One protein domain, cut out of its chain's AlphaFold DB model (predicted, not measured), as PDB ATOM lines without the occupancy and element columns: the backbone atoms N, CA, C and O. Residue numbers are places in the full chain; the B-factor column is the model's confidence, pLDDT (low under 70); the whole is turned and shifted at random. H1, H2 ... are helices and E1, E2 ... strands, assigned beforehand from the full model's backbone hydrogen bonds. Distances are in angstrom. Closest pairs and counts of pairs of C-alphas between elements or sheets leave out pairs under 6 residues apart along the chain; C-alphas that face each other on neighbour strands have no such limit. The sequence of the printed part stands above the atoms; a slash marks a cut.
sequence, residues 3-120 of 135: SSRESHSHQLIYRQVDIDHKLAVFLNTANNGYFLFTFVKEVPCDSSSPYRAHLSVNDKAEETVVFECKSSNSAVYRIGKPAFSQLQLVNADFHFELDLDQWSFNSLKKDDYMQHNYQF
ATOM      1  N   SER A   3     242.030 251.073 188.182       93.12
ATOM      2  CA  SER A   3     240.892 251.078 189.108       93.12
ATOM      3  C   SER A   3     239.805 252.024 188.615       93.12
ATOM      4  O   SER A   3     240.114 253.094 188.094       93.12
ATOM      5  N   SER A   4     238.546 251.655 188.811       92.81
ATOM      6  CA  SER A   4     237.377 252.487 188.515       92.81
ATOM      7  C   SER A   4     236.291 252.239 189.559       92.81
ATOM      8  O   SER A   4     236.424 251.344 190.391       92.81
ATOM      9  N   ARG A   5     235.206 253.011 189.503       90.56
ATOM     10  CA  ARG A   5     233.955 252.679 190.187       90.56
ATOM     11  C   ARG A   5     232.924 252.179 189.181       90.56
ATOM     12  O   ARG A   5     232.913 252.638 188.038       90.56
ATOM     13  N   GLU A   6     232.108 251.217 189.592       87.19
ATOM     14  CA  GLU A   6     230.926 250.793 188.840       87.19
ATOM     15  C   GLU A   6     229.937 251.964 188.734       87.19
ATOM     16  O   GLU A   6     229.852 252.786 189.645       87.19
ATOM     17  N   SER A   7     229.217 252.084 187.621       85.12
ATOM     18  CA  SER A   7     228.364 253.247 187.356       85.12
ATOM     19  C   SER A   7     227.151 253.361 188.276       85.12
ATOM     20  O   SER A   7     226.741 254.480 188.563       85.12
ATOM     21  N   HIS A   8     226.573 252.240 188.711       82.12
ATOM     22  CA  HIS A   8     225.334 252.228 189.492       82.12
ATOM     23  C   HIS A   8     225.609 252.069 190.988       82.12
ATOM     24  O   HIS A   8     225.269 252.925 191.794       82.12
ATOM     25  N   SER A   9     226.294 250.991 191.348       83.25
ATOM     26  CA  SER A   9     226.634 250.622 192.722       83.25
ATOM     27  C   SER A   9     227.833 251.388 193.283       83.25
ATOM     28  O   SER A   9     228.160 251.245 194.461       83.25
ATOM     29  N   HIS A  10     228.545 252.159 192.450       89.31
ATOM     30  CA  HIS A  10     229.767 252.884 192.819       89.31
ATOM     31  C   HIS A  10     230.878 252.012 193.428       89.31
ATOM     32  O   HIS A  10     231.853 252.547 193.959       89.31
ATOM     33  N   GLN A  11     230.768 250.687 193.310       90.38
ATOM     34  CA  GLN A  11     231.725 249.727 193.848       90.38
ATOM     35  C   GLN A  11     233.092 249.927 193.219       90.38
ATOM     36  O   GLN A  11     233.198 250.075 191.997       90.38
ATOM     37  N   LEU A  12     234.142 249.890 194.034       94.00
ATOM     38  CA  LEU A  12     235.507 249.832 193.537       94.00
ATOM     39  C   LEU A  12     235.714 248.559 192.700       94.00
ATOM     40  O   LEU A  12     235.412 247.443 193.122       94.00
ATOM     41  N   ILE A  13     236.264 248.739 191.504       95.00
ATOM     42  CA  ILE A  13     236.611 247.670 190.572       95.00
ATOM     43  C   ILE A  13     238.073 247.837 190.178       95.00
ATOM     44  O   ILE A  13     238.492 248.917 189.753       95.00
ATOM     45  N   TYR A  14     238.830 246.747 190.241       97.06
ATOM     46  CA  TYR A  14     240.137 246.642 189.604       97.06
ATOM     47  C   TYR A  14     240.026 245.950 188.253       97.06
ATOM     48  O   TYR A  14     239.231 245.027 188.078       97.06
ATOM     49  N   ARG A  15     240.845 246.394 187.300       96.50
ATOM     50  CA  ARG A  15     240.939 245.835 185.955       96.50
ATOM     51  C   ARG A  15     242.393 245.646 185.538       96.50
ATOM     52  O   ARG A  15     243.223 246.552 185.672       96.50
ATOM     53  N   GLN A  16     242.653 244.497 184.933       96.38
ATOM     54  CA  GLN A  16     243.849 244.199 184.157       96.38
ATOM     55  C   GLN A  16     243.424 243.786 182.746       96.38
ATOM     56  O   GLN A  16     242.428 243.085 182.577       96.38
ATOM     57  N   VAL A  17     244.151 244.256 181.734       96.25
ATOM     58  CA  VAL A  17     243.883 243.934 180.329       96.25
ATOM     59  C   VAL A  17     245.165 243.412 179.711       96.25
ATOM     60  O   VAL A  17     246.201 244.067 179.795       96.25
ATOM     61  N   ASP A  18     245.058 242.250 179.093       95.75
ATOM     62  CA  ASP A  18     246.064 241.648 178.242       95.75
ATOM     63  C   ASP A  18     245.566 241.750 176.796       95.75
ATOM     64  O   ASP A  18     244.619 241.070 176.388       95.75
ATOM     65  N   ILE A  19     246.146 242.692 176.054       95.06
ATOM     66  CA  ILE A  19     245.712 243.015 174.691       95.06
ATOM     67  C   ILE A  19     246.111 241.894 173.728       95.06
ATOM     68  O   ILE A  19     245.315 241.538 172.858       95.06
ATOM     69  N   ASP A  20     247.296 241.313 173.916       96.19
ATOM     70  CA  ASP A  20     247.862 240.306 173.018       96.19
ATOM     71  C   ASP A  20     247.034 239.020 173.056       96.19
ATOM     72  O   ASP A  20     246.703 238.446 172.017       96.19
ATOM     73  N   HIS A  21     246.594 238.629 174.253       96.69
ATOM     74  CA  HIS A  21     245.739 237.459 174.446       96.69
ATOM     75  C   HIS A  21     244.239 237.796 174.445       96.69
ATOM     76  O   HIS A  21     243.402 236.912 174.645       96.69
ATOM     77  N   LYS A  22     243.863 239.058 174.193       97.12
ATOM     78  CA  LYS A  22     242.476 239.555 174.200       97.12
ATOM     79  C   LYS A  22     241.680 239.174 175.457       97.12
ATOM     80  O   LYS A  22     240.520 238.750 175.380       97.12
ATOM     81  N   LEU A  23     242.318 239.293 176.616       97.81
ATOM     82  CA  LEU A  23     241.758 238.936 177.913       97.81
ATOM     83  C   LEU A  23     241.620 240.188 178.782       97.81
ATOM     84  O   LEU A  23     242.565 240.953 178.961       97.81
ATOM     85  N   ALA A  24     240.450 240.377 179.380       97.69
ATOM     86  CA  ALA A  24     240.242 241.353 180.439       97.69
ATOM     87  C   ALA A  24     239.857 240.634 181.733       97.69
ATOM     88  O   ALA A  24     238.969 239.781 181.746       97.69
ATOM     89  N   VAL A  25     240.518 240.998 182.825       97.94
ATOM     90  CA  VAL A  25     240.274 240.453 184.160       97.94
ATOM     91  C   VAL A  25     239.816 241.580 185.064       97.94
ATOM     92  O   VAL A  25     240.443 242.640 185.123       97.94
ATOM     93  N   PHE A  26     238.718 241.347 185.768       97.44
ATOM     94  CA  PHE A  26     238.134 242.284 186.715       97.44
ATOM     95  C   PHE A  26     238.082 241.655 188.098       97.44
ATOM     96  O   PHE A  26     237.802 240.462 188.216       97.44
ATOM     97  N   LEU A  27     238.294 242.472 189.123       97.44
ATOM     98  CA  LEU A  27     238.127 242.096 190.521       97.44
ATOM     99  C   LEU A  27     237.279 243.144 191.237       97.44
ATOM    100  O   LEU A  27     237.584 244.336 191.188       97.44
ATOM    101  N   ASN A  28     236.245 242.687 191.930       95.44
ATOM    102  CA  ASN A  28     235.378 243.504 192.775       95.44
ATOM    103  C   ASN A  28     234.833 242.665 193.941       95.44
ATOM    104  O   ASN A  28     235.086 241.461 194.007       95.44
ATOM    105  N   THR A  29     234.078 243.273 194.855       94.19
ATOM    106  CA  THR A  29     233.330 242.530 195.880       94.19
ATOM    107  C   THR A  29     231.903 242.235 195.426       94.19
ATOM    108  O   THR A  29     231.284 242.995 194.678       94.19
ATOM    109  N   ALA A  30     231.392 241.075 195.826       90.56
ATOM    110  CA  ALA A  30     230.000 240.676 195.672       90.56
ATOM    111  C   ALA A  30     229.212 240.990 196.954       90.56
ATOM    112  O   ALA A  30     229.797 241.171 198.013       90.56
ATOM    113  N   ASN A  31     227.876 240.987 196.880       83.62
ATOM    114  CA  ASN A  31     226.986 241.364 197.995       83.62
ATOM    115  C   ASN A  31     227.164 240.526 199.277       83.62
ATOM    116  O   ASN A  31     226.800 240.934 200.368       83.62
ATOM    117  N   ASN A  32     227.711 239.321 199.156       88.19
ATOM    118  CA  ASN A  32     228.029 238.465 200.297       88.19
ATOM    119  C   ASN A  32     229.444 238.716 200.865       88.19
ATOM    120  O   ASN A  32     229.958 237.875 201.603       88.19
ATOM    121  N   GLY A  33     230.099 239.813 200.473       88.75
ATOM    122  CA  GLY A  33     231.468 240.164 200.851       88.75
ATOM    123  C   GLY A  33     232.548 239.319 200.167       88.75
ATOM    124  O   GLY A  33     233.716 239.379 200.553       88.75
ATOM    125  N   TYR A  34     232.195 238.481 199.184       95.38
ATOM    126  CA  TYR A  34     233.185 237.659 198.484       95.38
ATOM    127  C   TYR A  34     233.936 238.500 197.465       95.38
ATOM    128  O   TYR A  34     233.362 239.369 196.816       95.38
ATOM    129  N   PHE A  35     235.201 238.171 197.243       97.06
ATOM    130  CA  PHE A  35     235.915 238.664 196.080       97.06
ATOM    131  C   PHE A  35     235.442 237.915 194.843       97.06
ATOM    132  O   PHE A  35     235.355 236.685 194.848       97.06
ATOM    133  N   LEU A  36     235.139 238.661 193.791       97.25
ATOM    134  CA  LEU A  36     234.645 238.154 192.527       97.25
ATOM    135  C   LEU A  36     235.650 238.489 191.433       97.25
ATOM    136  O   LEU A  36     235.797 239.654 191.066       97.25
ATOM    137  N   PHE A  37     236.289 237.461 190.881       98.12
ATOM    138  CA  PHE A  37     237.004 237.591 189.620       98.12
ATOM    139  C   PHE A  37     236.039 237.380 188.455       98.12
ATOM    140  O   PHE A  37     235.268 236.417 188.440       98.12
ATOM    141  N   THR A  38     236.103 238.271 187.467       98.00
ATOM    142  CA  THR A  38     235.438 238.113 186.169       98.00
ATOM    143  C   THR A  38     236.489 238.126 185.068       98.00
ATOM    144  O   THR A  38     237.195 239.113 184.895       98.00
ATOM    145  N   PHE A  39     236.561 237.039 184.312       98.25
ATOM    146  CA  PHE A  39     237.420 236.873 183.149       98.25
ATOM    147  C   PHE A  39     236.576 237.048 181.895       98.25
ATOM    148  O   PHE A  39     235.577 236.350 181.727       98.25
ATOM    149  N   VAL A  40     236.963 237.971 181.024       97.69
ATOM    150  CA  VAL A  40     236.297 238.245 179.751       97.69
ATOM    151  C   VAL A  40     237.295 238.003 178.634       97.69
ATOM    152  O   VAL A  40     238.305 238.698 178.543       97.69
ATOM    153  N   LYS A  41     237.004 237.022 177.785       97.38
ATOM    154  CA  LYS A  41     237.809 236.672 176.618       97.38
ATOM    155  C   LYS A  41     237.066 237.070 175.353       97.38
ATOM    156  O   LYS A  41     235.906 236.692 175.168       97.38
ATOM    157  N   GLU A  42     237.736 237.803 174.472       96.62
ATOM    158  CA  GLU A  42     237.245 238.015 173.111       96.62
ATOM    159  C   GLU A  42     237.680 236.834 172.236       96.62
ATOM    160  O   GLU A  42     238.854 236.678 171.890       96.62
ATOM    161  N   VAL A  43     236.726 235.961 171.928       94.94
ATOM    162  CA  VAL A  43     236.927 234.732 171.155       94.94
ATOM    163  C   VAL A  43     235.581 234.285 170.581       94.94
ATOM    164  O   VAL A  43     234.561 234.481 171.252       94.94
ATOM    165  N   PRO A  44     235.539 233.685 169.376       93.56
ATOM    166  CA  PRO A  44     234.337 233.018 168.896       93.56
ATOM    167  C   PRO A  44     233.835 231.993 169.921       93.56
ATOM    168  O   PRO A  44     234.594 231.125 170.352       93.56
ATOM    169  N   CYS A  45     232.581 232.126 170.345       90.31
ATOM    170  CA  CYS A  45     231.992 231.306 171.400       90.31
ATOM    171  C   CYS A  45     230.514 231.059 171.101       90.31
ATOM    172  O   CYS A  45     229.744 232.002 170.912       90.31
ATOM    173  N   ASP A  46     230.110 229.792 171.107       89.50
ATOM    174  CA  ASP A  46     228.707 229.390 171.078       89.50
ATOM    175  C   ASP A  46     228.463 228.168 171.983       89.50
ATOM    176  O   ASP A  46     229.388 227.582 172.550       89.50
ATOM    177  N   SER A  47     227.196 227.787 172.153       82.62
ATOM    178  CA  SER A  47     226.812 226.657 173.008       82.62
ATOM    179  C   SER A  47     227.296 225.297 172.494       82.62
ATOM    180  O   SER A  47     227.378 224.354 173.280       82.62
ATOM    181  N   SER A  48     227.615 225.180 171.203       85.62
ATOM    182  CA  SER A  48     228.137 223.955 170.589       85.62
ATOM    183  C   SER A  48     229.662 223.841 170.665       85.62
ATOM    184  O   SER A  48     230.192 222.731 170.668       85.62
ATOM    185  N   SER A  49     230.361 224.968 170.801       85.38
ATOM    186  CA  SER A  49     231.812 225.072 170.925       85.38
ATOM    187  C   SER A  49     232.177 225.951 172.129       85.38
ATOM    188  O   SER A  49     232.635 227.087 171.965       85.38
ATOM    189  N   PRO A  50     231.976 225.444 173.360       86.31
ATOM    190  CA  PRO A  50     232.232 226.218 174.561       86.31
ATOM    191  C   PRO A  50     233.730 226.463 174.752       86.31
ATOM    192  O   PRO A  50     234.550 225.553 174.608       86.31
ATOM    193  N   TYR A  51     234.081 227.676 175.165       95.00
ATOM    194  CA  TYR A  51     235.451 228.012 175.532       95.00
ATOM    195  C   TYR A  51     235.769 227.477 176.939       95.00
ATOM    196  O   TYR A  51     234.979 227.646 177.869       95.00
ATOM    197  N   ARG A  52     236.898 226.781 177.103       96.25
ATOM    198  CA  ARG A  52     237.269 226.080 178.348       96.25
ATOM    199  C   ARG A  52     238.636 226.520 178.835       96.25
ATOM    200  O   ARG A  52     239.458 226.894 178.020       96.25
ATOM    201  N   ALA A  53     238.904 226.440 180.127       97.75
ATOM    202  CA  ALA A  53     240.232 226.685 180.683       97.75
ATOM    203  C   ALA A  53     240.480 225.765 181.880       97.75
ATOM    204  O   ALA A  53     239.553 225.141 182.390       97.75
ATOM    205  N   HIS A  54     241.724 225.709 182.325       98.31
ATOM    206  CA  HIS A  54     242.156 225.007 183.522       98.31
ATOM    207  C   HIS A  54     242.273 226.003 184.670       98.31
ATOM    208  O   HIS A  54     242.963 227.014 184.547       98.31
ATOM    209  N   LEU A  55     241.557 225.746 185.760       98.12
ATOM    210  CA  LEU A  55     241.499 226.601 186.935       98.12
ATOM    211  C   LEU A  55     242.172 225.903 188.117       98.12
ATOM    212  O   LEU A  55     241.816 224.778 188.458       98.12
ATOM    213  N   SER A  56     243.049 226.621 188.814       97.94
ATOM    214  CA  SER A  56     243.549 226.244 190.138       97.94
ATOM    215  C   SER A  56     243.323 227.398 191.117       97.94
ATOM    216  O   SER A  56     243.542 228.560 190.773       97.94
ATOM    217  N   VAL A  57     242.830 227.095 192.324       97.50
ATOM    218  CA  VAL A  57     242.516 228.107 193.349       97.50
ATOM    219  C   VAL A  57     242.846 227.605 194.742       97.50
ATOM    220  O   VAL A  57     242.328 226.564 195.149       97.50
ATOM    221  N   ASN A  58     243.576 228.410 195.513       96.25
ATOM    222  CA  ASN A  58     243.949 228.147 196.905       96.25
ATOM    223  C   ASN A  58     244.456 226.708 197.110       96.25
ATOM    224  O   ASN A  58     243.920 225.981 197.950       96.25
ATOM    225  N   ASP A  59     245.415 226.289 196.283       92.06
ATOM    226  CA  ASP A  59     246.072 224.974 196.355       92.06
ATOM    227  C   ASP A  59     245.128 223.774 196.150       92.06
ATOM    228  O   ASP A  59     245.453 222.632 196.484       92.06
ATOM    229  N   LYS A  60     243.932 224.004 195.592       93.56
ATOM    230  CA  LYS A  60     243.042 222.921 195.168       93.56
ATOM    231  C   LYS A  60     243.517 222.306 193.858       93.56
ATOM    232  O   LYS A  60     244.150 222.968 193.034       93.56
ATOM    233  N   ALA A  61     243.141 221.040 193.672       93.06
ATOM    234  CA  ALA A  61     243.344 220.327 192.421       93.06
ATOM    235  C   ALA A  61     242.787 221.136 191.246       93.06
ATOM    236  O   ALA A  61     241.722 221.749 191.357       93.06
ATOM    237  N   GLU A  62     243.534 221.126 190.147       96.62
ATOM    238  CA  GLU A  62     243.131 221.785 188.916       96.62
ATOM    239  C   GLU A  62     241.816 221.193 188.395       96.62
ATOM    240  O   GLU A  62     241.620 219.974 188.396       96.62
ATOM    241  N   GLU A  63     240.917 222.059 187.939       97.06
ATOM    242  CA  GLU A  63     239.655 221.666 187.325       97.06
ATOM    243  C   GLU A  63     239.445 222.360 185.980       97.06
ATOM    244  O   GLU A  63     239.803 223.522 185.781       97.06
ATOM    245  N   THR A  64     238.822 221.649 185.041       97.88
ATOM    246  CA  THR A  64     238.399 222.244 183.773       97.88
ATOM    247  C   THR A  64     237.135 223.061 183.995       97.88
ATOM    248  O   THR A  64     236.089 222.519 184.357       97.88
ATOM    249  N   VAL A  65     237.202 224.355 183.703       97.50
ATOM    250  CA  VAL A  65     236.066 225.276 183.760       97.50
ATOM    251  C   VAL A  65     235.594 225.652 182.366       97.50
ATOM    252  O   VAL A  65     236.357 225.656 181.400       97.50
ATOM    253  N   VAL A  66     234.310 225.980 182.262       96.69
ATOM    254  CA  VAL A  66     233.669 226.391 181.014       96.69
ATOM    255  C   VAL A  66     233.262 227.853 181.126       96.69
ATOM    256  O   VAL A  66     232.615 228.249 182.095       96.69
ATOM    257  N   PHE A  67     233.641 228.656 180.138       96.75
ATOM    258  CA  PHE A  67     233.210 230.040 180.025       96.75
ATOM    259  C   PHE A  67     231.795 230.090 179.444       96.75
ATOM    260  O   PHE A  67     231.448 229.354 178.521       96.75
ATOM    261  N   GLU A  68     230.980 230.999 179.964       95.81
ATOM    262  CA  GLU A  68     229.662 231.314 179.430       95.81
ATOM    263  C   GLU A  68     229.807 232.219 178.198       95.81
ATOM    264  O   GLU A  68     230.351 233.321 178.296       95.81
ATOM    265  N   CYS A  69     229.297 231.796 177.041       94.12
ATOM    266  CA  CYS A  69     229.259 232.651 175.854       94.12
ATOM    267  C   CYS A  69     228.197 233.747 176.036       94.12
ATOM    268  O   CYS A  69     226.998 233.474 175.978       94.12
ATOM    269  N   LYS A  70     228.622 234.995 176.266       90.94
ATOM    270  CA  LYS A  70     227.715 236.150 176.396       90.94
ATOM    271  C   LYS A  70     227.297 236.725 175.046       90.94
ATOM    272  O   LYS A  70     226.227 237.316 174.938       90.94
ATOM    273  N   SER A  71     228.136 236.561 174.032       90.50
ATOM    274  CA  SER A  71     227.847 236.889 172.638       90.50
ATOM    275  C   SER A  71     228.637 235.948 171.729       90.50
ATOM    276  O   SER A  71     229.456 235.168 172.214       90.50
ATOM    277  N   SER A  72     228.439 236.051 170.413       89.69
ATOM    278  CA  SER A  72     229.170 235.235 169.433       89.69
ATOM    279  C   SER A  72     230.692 235.394 169.501       89.69
ATOM    280  O   SER A  72     231.397 234.500 169.057       89.69
ATOM    281  N   ASN A  73     231.191 236.502 170.062       93.81
ATOM    282  CA  ASN A  73     232.617 236.830 170.143       93.81
ATOM    283  C   ASN A  73     233.086 237.102 171.583       93.81
ATOM    284  O   ASN A  73     234.125 237.733 171.782       93.81
ATOM    285  N   SER A  74     232.314 236.699 172.595       94.81
ATOM    286  CA  SER A  74     232.672 236.949 173.990       94.81
ATOM    287  C   SER A  74     232.339 235.769 174.884       94.81
ATOM    288  O   SER A  74     231.181 235.364 175.004       94.81
ATOM    289  N   ALA A  75     233.367 235.277 175.568       96.62
ATOM    290  CA  ALA A  75     233.269 234.244 176.581       96.62
ATOM    291  C   ALA A  75     233.580 234.849 177.955       96.62
ATOM    292  O   ALA A  75     234.546 235.601 178.109       96.62
ATOM    293  N   VAL A  76     232.776 234.524 178.967       97.38
ATOM    294  CA  VAL A  76     232.918 235.065 180.321       97.38
ATOM    295  C   VAL A  76     232.949 233.950 181.354       97.38
ATOM    296  O   VAL A  76     232.042 233.127 181.420       97.38
ATOM    297  N   TYR A  77     233.956 233.966 182.220       97.88
ATOM    298  CA  TYR A  77     234.020 233.102 183.393       97.88
ATOM    299  C   TYR A  77     234.054 233.943 184.665       97.88
ATOM    300  O   TYR A  77     234.672 235.007 184.706       97.88
ATOM    301  N   ARG A  78     233.360 233.488 185.708       97.88
ATOM    302  CA  ARG A  78     233.298 234.176 187.000       97.88
ATOM    303  C   ARG A  78     233.557 233.203 188.126       97.88
ATOM    304  O   ARG A  78     232.987 232.117 188.144       97.88
ATOM    305  N   ILE A  79     234.345 233.640 189.098       97.62
ATOM    306  CA  ILE A  79     234.587 232.886 190.321       97.62
ATOM    307  C   ILE A  79     234.569 233.809 191.532       97.62
ATOM    308  O   ILE A  79     235.299 234.796 191.600       97.62
ATOM    309  N   GLY A  80     233.704 233.473 192.490       97.12
ATOM    310  CA  GLY A  80     233.572 234.174 193.760       97.12
ATOM    311  C   GLY A  80     234.098 233.331 194.917       97.12
ATOM    312  O   GLY A  80     233.679 232.182 195.073       97.12
ATOM    313  N   LYS A  81     234.985 233.889 195.746       96.75
ATOM    314  CA  LYS A  81     235.443 233.265 196.998       96.75
ATOM    315  C   LYS A  81     235.641 234.313 198.099       96.75
ATOM    316  O   LYS A  81     235.960 235.460 197.797       96.75
ATOM    317  N   PRO A  82     235.520 233.932 199.383       95.56
ATOM    318  CA  PRO A  82     235.790 234.848 200.494       95.56
ATOM    319  C   PRO A  82     237.261 235.299 200.552       95.56
ATOM    320  O   PRO A  82     237.566 236.363 201.084       95.56
ATOM    321  N   ALA A  83     238.180 234.494 200.012       95.62
ATOM    322  CA  ALA A  83     239.600 234.807 199.927       95.62
ATOM    323  C   ALA A  83     240.260 234.055 198.764       95.62
ATOM    324  O   ALA A  83     239.876 232.921 198.451       95.62
ATOM    325  N   PHE A  84     241.287 234.678 198.189       96.50
ATOM    326  CA  PHE A  84     242.209 234.076 197.234       96.50
ATOM    327  C   PHE A  84     243.627 234.180 197.804       96.50
ATOM    328  O   PHE A  84     244.107 235.286 198.033       96.50
ATOM    329  N   SER A  85     244.264 233.042 198.079       95.69
ATOM    330  CA  SER A  85     245.708 232.941 198.345       95.69
ATOM    331  C   SER A  85     246.480 232.602 197.073       95.69
ATOM    332  O   SER A  85     247.637 232.975 196.937       95.69
ATOM    333  N   GLN A  86     245.820 231.920 196.135       97.12
ATOM    334  CA  GLN A  86     246.331 231.592 194.814       97.12
ATOM    335  C   GLN A  86     245.148 231.501 193.850       97.12
ATOM    336  O   GLN A  86     244.052 231.074 194.224       97.12
ATOM    337  N   LEU A  87     245.360 231.934 192.613       97.88
ATOM    338  CA  LEU A  87     244.410 231.786 191.522       97.88
ATOM    339  C   LEU A  87     245.195 231.736 190.219       97.88
ATOM    340  O   LEU A  87     245.929 232.669 189.900       97.88
ATOM    341  N   GLN A  88     245.001 230.662 189.473       98.12
ATOM    342  CA  GLN A  88     245.587 230.473 188.160       98.12
ATOM    343  C   GLN A  88     244.494 230.046 187.189       98.12
ATOM    344  O   GLN A  88     243.662 229.198 187.519       98.12
ATOM    345  N   LEU A  89     244.492 230.643 186.001       98.19
ATOM    346  CA  LEU A  89     243.590 230.280 184.918       98.19
ATOM    347  C   LEU A  89     244.394 230.162 183.625       98.19
ATOM    348  O   LEU A  89     245.007 231.135 183.184       98.19
ATOM    349  N   VAL A  90     244.397 228.971 183.034       97.62
ATOM    350  CA  VAL A  90     245.265 228.629 181.901       97.62
ATOM    351  C   VAL A  90     244.443 228.093 180.735       97.62
ATOM    352  O   VAL A  90     243.597 227.215 180.896       97.62
ATOM    353  N   ASN A  91     244.723 228.588 179.536       96.62
ATOM    354  CA  ASN A  91     244.321 227.994 178.265       96.62
ATOM    355  C   ASN A  91     245.570 227.895 177.366       96.62
ATOM    356  O   ASN A  91     246.613 228.465 177.668       96.62
ATOM    357  N   ALA A  92     245.478 227.186 176.246       93.62
ATOM    358  CA  ALA A  92     246.496 227.190 175.204       93.62
ATOM    359  C   ALA A  92     246.844 228.603 174.686       93.62
ATOM    360  O   ALA A  92     247.970 228.806 174.240       93.62
ATOM    361  N   ASP A  93     245.909 229.561 174.727       94.69
ATOM    362  CA  ASP A  93     246.098 230.921 174.202       94.69
ATOM    363  C   ASP A  93     246.216 232.025 175.268       94.69
ATOM    364  O   ASP A  93     246.324 233.191 174.897       94.69
ATOM    365  N   PHE A  94     246.198 231.708 176.569       96.44
ATOM    366  CA  PHE A  94     246.487 232.685 177.628       96.44
ATOM    367  C   PHE A  94     246.907 232.020 178.943       96.44
ATOM    368  O   PHE A  94     246.530 230.887 179.244       96.44
ATOM    369  N   HIS A  95     247.603 232.781 179.786       97.12
ATOM    370  CA  HIS A  95     247.893 232.401 181.162       97.12
ATOM    371  C   HIS A  95     247.651 233.593 182.089       97.12
ATOM    372  O   HIS A  95     248.268 234.644 181.942       97.12
ATOM    373  N   PHE A  96     246.740 233.422 183.044       97.75
ATOM    374  CA  PHE A  96     246.553 234.348 184.149       97.75
ATOM    375  C   PHE A  96     247.032 233.714 185.452       97.75
ATOM    376  O   PHE A  96     246.605 232.614 185.804       97.75
ATOM    377  N   GLU A  97     247.841 234.461 186.194       97.38
ATOM    378  CA  GLU A  97     248.279 234.132 187.544       97.38
ATOM    379  C   GLU A  97     248.046 235.344 188.449       97.38
ATOM    380  O   GLU A  97     248.341 236.487 188.088       97.38
ATOM    381  N   LEU A  98     247.454 235.100 189.615       96.94
ATOM    382  CA  LEU A  98     247.165 236.142 190.586       96.94
ATOM    383  C   LEU A  98     248.438 236.609 191.295       96.94
ATOM    384  O   LEU A  98     248.993 235.891 192.122       96.94
ATOM    385  N   ASP A  99     248.811 237.863 191.055       95.69
ATOM    386  CA  ASP A  99     249.828 238.579 191.826       95.69
ATOM    387  C   ASP A  99     249.177 239.355 192.989       95.69
ATOM    388  O   ASP A  99     248.587 240.423 192.799       95.69
ATOM    389  N   LEU A 100     249.267 238.819 194.208       93.38
ATOM    390  CA  LEU A 100     248.655 239.423 195.400       93.38
ATOM    391  C   LEU A 100     249.176 240.833 195.719       93.38
ATOM    392  O   LEU A 100     248.456 241.595 196.367       93.38
ATOM    393  N   ASP A 101     250.369 241.201 195.249       92.69
ATOM    394  CA  ASP A 101     250.943 242.528 195.483       92.69
ATOM    395  C   ASP A 101     250.371 243.575 194.516       92.69
ATOM    396  O   ASP A 101     250.351 244.772 194.816       92.69
ATOM    397  N   GLN A 102     249.849 243.142 193.364       92.44
ATOM    398  CA  GLN A 102     249.222 244.037 192.393       92.44
ATOM    399  C   GLN A 102     247.742 244.294 192.686       92.44
ATOM    400  O   GLN A 102     247.264 245.409 192.459       92.44
ATOM    401  N   TRP A 103     247.004 243.289 193.167       94.06
ATOM    402  CA  TRP A 103     245.562 243.384 193.419       94.06
ATOM    403  C   TRP A 103     245.282 243.796 194.871       94.06
ATOM    404  O   TRP A 103     245.414 242.997 195.793       94.06
ATOM    405  N   SER A 104     244.821 245.031 195.110       93.94
ATOM    406  CA  SER A 104     244.554 245.504 196.482       93.94
ATOM    407  C   SER A 104     243.226 244.981 197.057       93.94
ATOM    408  O   SER A 104     242.217 245.688 197.145       93.94
ATOM    409  N   PHE A 105     243.227 243.730 197.522       95.00
ATOM    410  CA  PHE A 105     242.089 243.105 198.213       95.00
ATOM    411  C   PHE A 105     241.646 243.879 199.467       95.00
ATOM    412  O   PHE A 105     240.459 243.916 199.797       95.00
ATOM    413  N   ASN A 106     242.584 244.526 200.166       94.94
ATOM    414  CA  ASN A 106     242.279 245.323 201.355       94.94
ATOM    415  C   ASN A 106     241.486 246.588 201.013       94.94
ATOM    416  O   ASN A 106     240.559 246.936 201.741       94.94
ATOM    417  N   SER A 107     241.806 247.247 199.895       94.62
ATOM    418  CA  SER A 107     241.039 248.405 199.424       94.62
ATOM    419  C   SER A 107     239.607 248.018 199.070       94.62
ATOM    420  O   SER A 107     238.685 248.733 199.448       94.62
ATOM    421  N   LEU A 108     239.414 246.864 198.424       94.56
ATOM    422  CA  LEU A 108     238.085 246.327 198.123       94.56
ATOM    423  C   LEU A 108     237.280 246.014 199.389       94.56
ATOM    424  O   LEU A 108     236.137 246.433 199.495       94.56
ATOM    425  N   LYS A 109     237.884 245.342 200.377       94.56
ATOM    426  CA  LYS A 109     237.241 245.089 201.679       94.56
ATOM    427  C   LYS A 109     236.855 246.374 202.399       94.56
ATOM    428  O   LYS A 109     235.789 246.439 203.001       94.56
ATOM    429  N   LYS A 110     237.736 247.380 202.373       94.06
ATOM    430  CA  LYS A 110     237.463 248.683 202.984       94.06
ATOM    431  C   LYS A 110     236.275 249.356 202.294       94.06
ATOM    432  O   LYS A 110     235.371 249.798 202.991       94.06
ATOM    433  N   ASP A 111     236.283 249.415 200.962       93.38
ATOM    434  CA  ASP A 111     235.203 250.011 200.165       93.38
ATOM    435  C   ASP A 111     233.868 249.305 200.447       93.38
ATOM    436  O   ASP A 111     232.920 249.948 200.890       93.38
ATOM    437  N   ASP A 112     233.839 247.974 200.350       93.00
ATOM    438  CA  ASP A 112     232.675 247.131 200.650       93.00
ATOM    439  C   ASP A 112     232.115 247.378 202.060       93.00
ATOM    440  O   ASP A 112     230.920 247.628 202.233       93.00
ATOM    441  N   TYR A 113     232.987 247.395 203.074       92.88
ATOM    442  CA  TYR A 113     232.592 247.659 204.455       92.88
ATOM    443  C   TYR A 113     231.995 249.058 204.626       92.88
ATOM    444  O   TYR A 113     230.989 249.221 205.320       92.88
ATOM    445  N   MET A 114     232.593 250.070 203.994       93.19
ATOM    446  CA  MET A 114     232.100 251.442 204.066       93.19
ATOM    447  C   MET A 114     230.737 251.587 203.392       93.19
ATOM    448  O   MET A 114     229.857 252.220 203.971       93.19
ATOM    449  N   GLN A 115     230.532 250.963 202.231       91.81
ATOM    450  CA  GLN A 115     229.259 251.008 201.509       91.81
ATOM    451  C   GLN A 115     228.127 250.288 202.266       91.81
ATOM    452  O   GLN A 115     227.024 250.826 202.369       91.81
ATOM    453  N   HIS A 116     228.393 249.129 202.886       91.38
ATOM    454  CA  HIS A 116     227.409 248.433 203.735       91.38
ATOM    455  C   HIS A 116     227.088 249.190 205.035       91.38
ATOM    456  O   HIS A 116     225.997 249.058 205.585       91.38
ATOM    457  N   ASN A 117     228.020 250.014 205.524       92.12
ATOM    458  CA  ASN A 117     227.856 250.846 206.721       92.12
ATOM    459  C   ASN A 117     227.722 252.335 206.365       92.12
ATOM    460  O   ASN A 117     228.101 253.210 207.152       92.12
ATOM    461  N   TYR A 118     227.169 252.630 205.185       91.44
ATOM    462  CA  TYR A 118     227.133 253.966 204.588       91.44
ATOM    463  C   TYR A 118     226.648 255.048 205.566       91.44
ATOM    464  O   TYR A 118     227.308 256.071 205.725       91.44
ATOM    465  N   GLN A 119     225.546 254.817 206.290       91.75
ATOM    466  CA  GLN A 119     224.964 255.818 207.196       91.75
ATOM    467  C   GLN A 119     225.920 256.239 208.319       91.75
ATOM    468  O   GLN A 119     225.871 257.381 208.781       91.75
ATOM    469  N   PHE A 120     226.766 255.316 208.778       93.56
ATOM    470  CA  PHE A 120     227.785 255.605 209.774       93.56
ATOM    471  C   PHE A 120     228.903 256.441 209.148       93.56
ATOM    472  O   PHE A 120     229.191 257.537 209.630       93.56
TER     473      PHE A 120
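This is residues 3 to 120 of the 135 residues of an uncharacterized protein of Vibrio ziniensis (UniProt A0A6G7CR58). Two antiparallel sheets lie partly face to face as a sandwich: a larger, strongly twisted and curled sheet of six strands, and a smaller sheet of four over part of it. The single helix, H1, packs on the larger sheet beside the beginning of E2 and the end of E3, and with the last residues it makes one end of the longest axis. The printed part has 118 residues, with ten named strands, E1 to E10, followed by one named helix; the sheet orders are E1 E2 E3 E4 E8 E7 and E6 E5 E9 E10, and the class is mostly strand. The whole is compact, with a radius of gyration of the C-alphas of 15.1 A, yet elongated in outline, spanning 50 by 32 by 24 A.

The larger sheet runs, strand beside strand, E1 (residues 3 to 5), E2 (12 to 18), E3 (23 to 29), E4 (35 to 42), E8 (74 to 81) and E7 (68 to 71). From edge to edge its strands' lines turn by 106 degrees, and the way across it turns by 72 degrees. E1 to E4 form a meander, each strand the antiparallel neighbour of the one before. N 4 and O 13 are 2.9 A apart between E1 and E2, N 16 and O 25 are 2.9 A apart between E2 and E3, and N 26 and O 38 are 2.8 A apart between E3 and E4, each within hydrogen-bond range. E4 and E8 stand at 167 degrees, with N 39 and O 77 at 2.8 A. The hairpin of E7 and E8 has N 68 and O 76 at 2.8 A. The smaller sheet runs E6 (63 to 66), E5 (52 to 57), E9 (87 to 91) and E10 (94 to 97). N 55 and O 63 are 2.8 A apart between E5 and E6, N 54 and O 90 are 2.8 A apart between E5 and E9, and N 89 and O 96 are 2.9 A apart between E9 and E10. The two sheets form a sandwich, two sheets face to face, with the facing parts 10.5 A centre to centre and the strands of the one at 28 degrees to those of the other. E5 and E8 are near each other, and the closest C-alphas of E6 and E8, those of Val 66 and Tyr 77, are 7.1 A apart. E6 runs on into E7 across one residue, at 25 degrees. H1 (105 to 116) is on the larger sheet at a height over the sheet of 5.8 A, over E3 and along the strands, at 19 degrees to E3 on the local plane. The closest C-alphas of H1 and E2 are those of Leu 108 and Leu 12, 6.3 A apart. In H1 every O i to N i+4 pair is within hydrogen-bond range.

E1 begins at C-alpha 3, (240.892, 251.078, 189.108). In the larger sheet E2 is 20.3 A from first to last C-alpha, E3 20.2 A, E4 23.0 A and E8 23.5 A, while E1 and E7 are shorter, at 7.2 A and 9.0 A. In the smaller sheet E5 measures 16.0 A, E9 13.8 A, E10 10.2 A and E6 9.9 A. E8 begins at C-alpha 74, (232.672, 236.949, 173.990). H1 measures 16.6 A and ends at C-alpha 116, (227.409, 248.433, 203.735).

The two C-alphas farthest apart, those of Ser 48 and Phe 120, are 50.4 A apart. The printed part has no cut and no long link; E1 to E2, E4 to E5 and E10 to H1 are short links, and the others are tight. The mean pLDDT of the printed part is 94.3, and no printed residue is under 70.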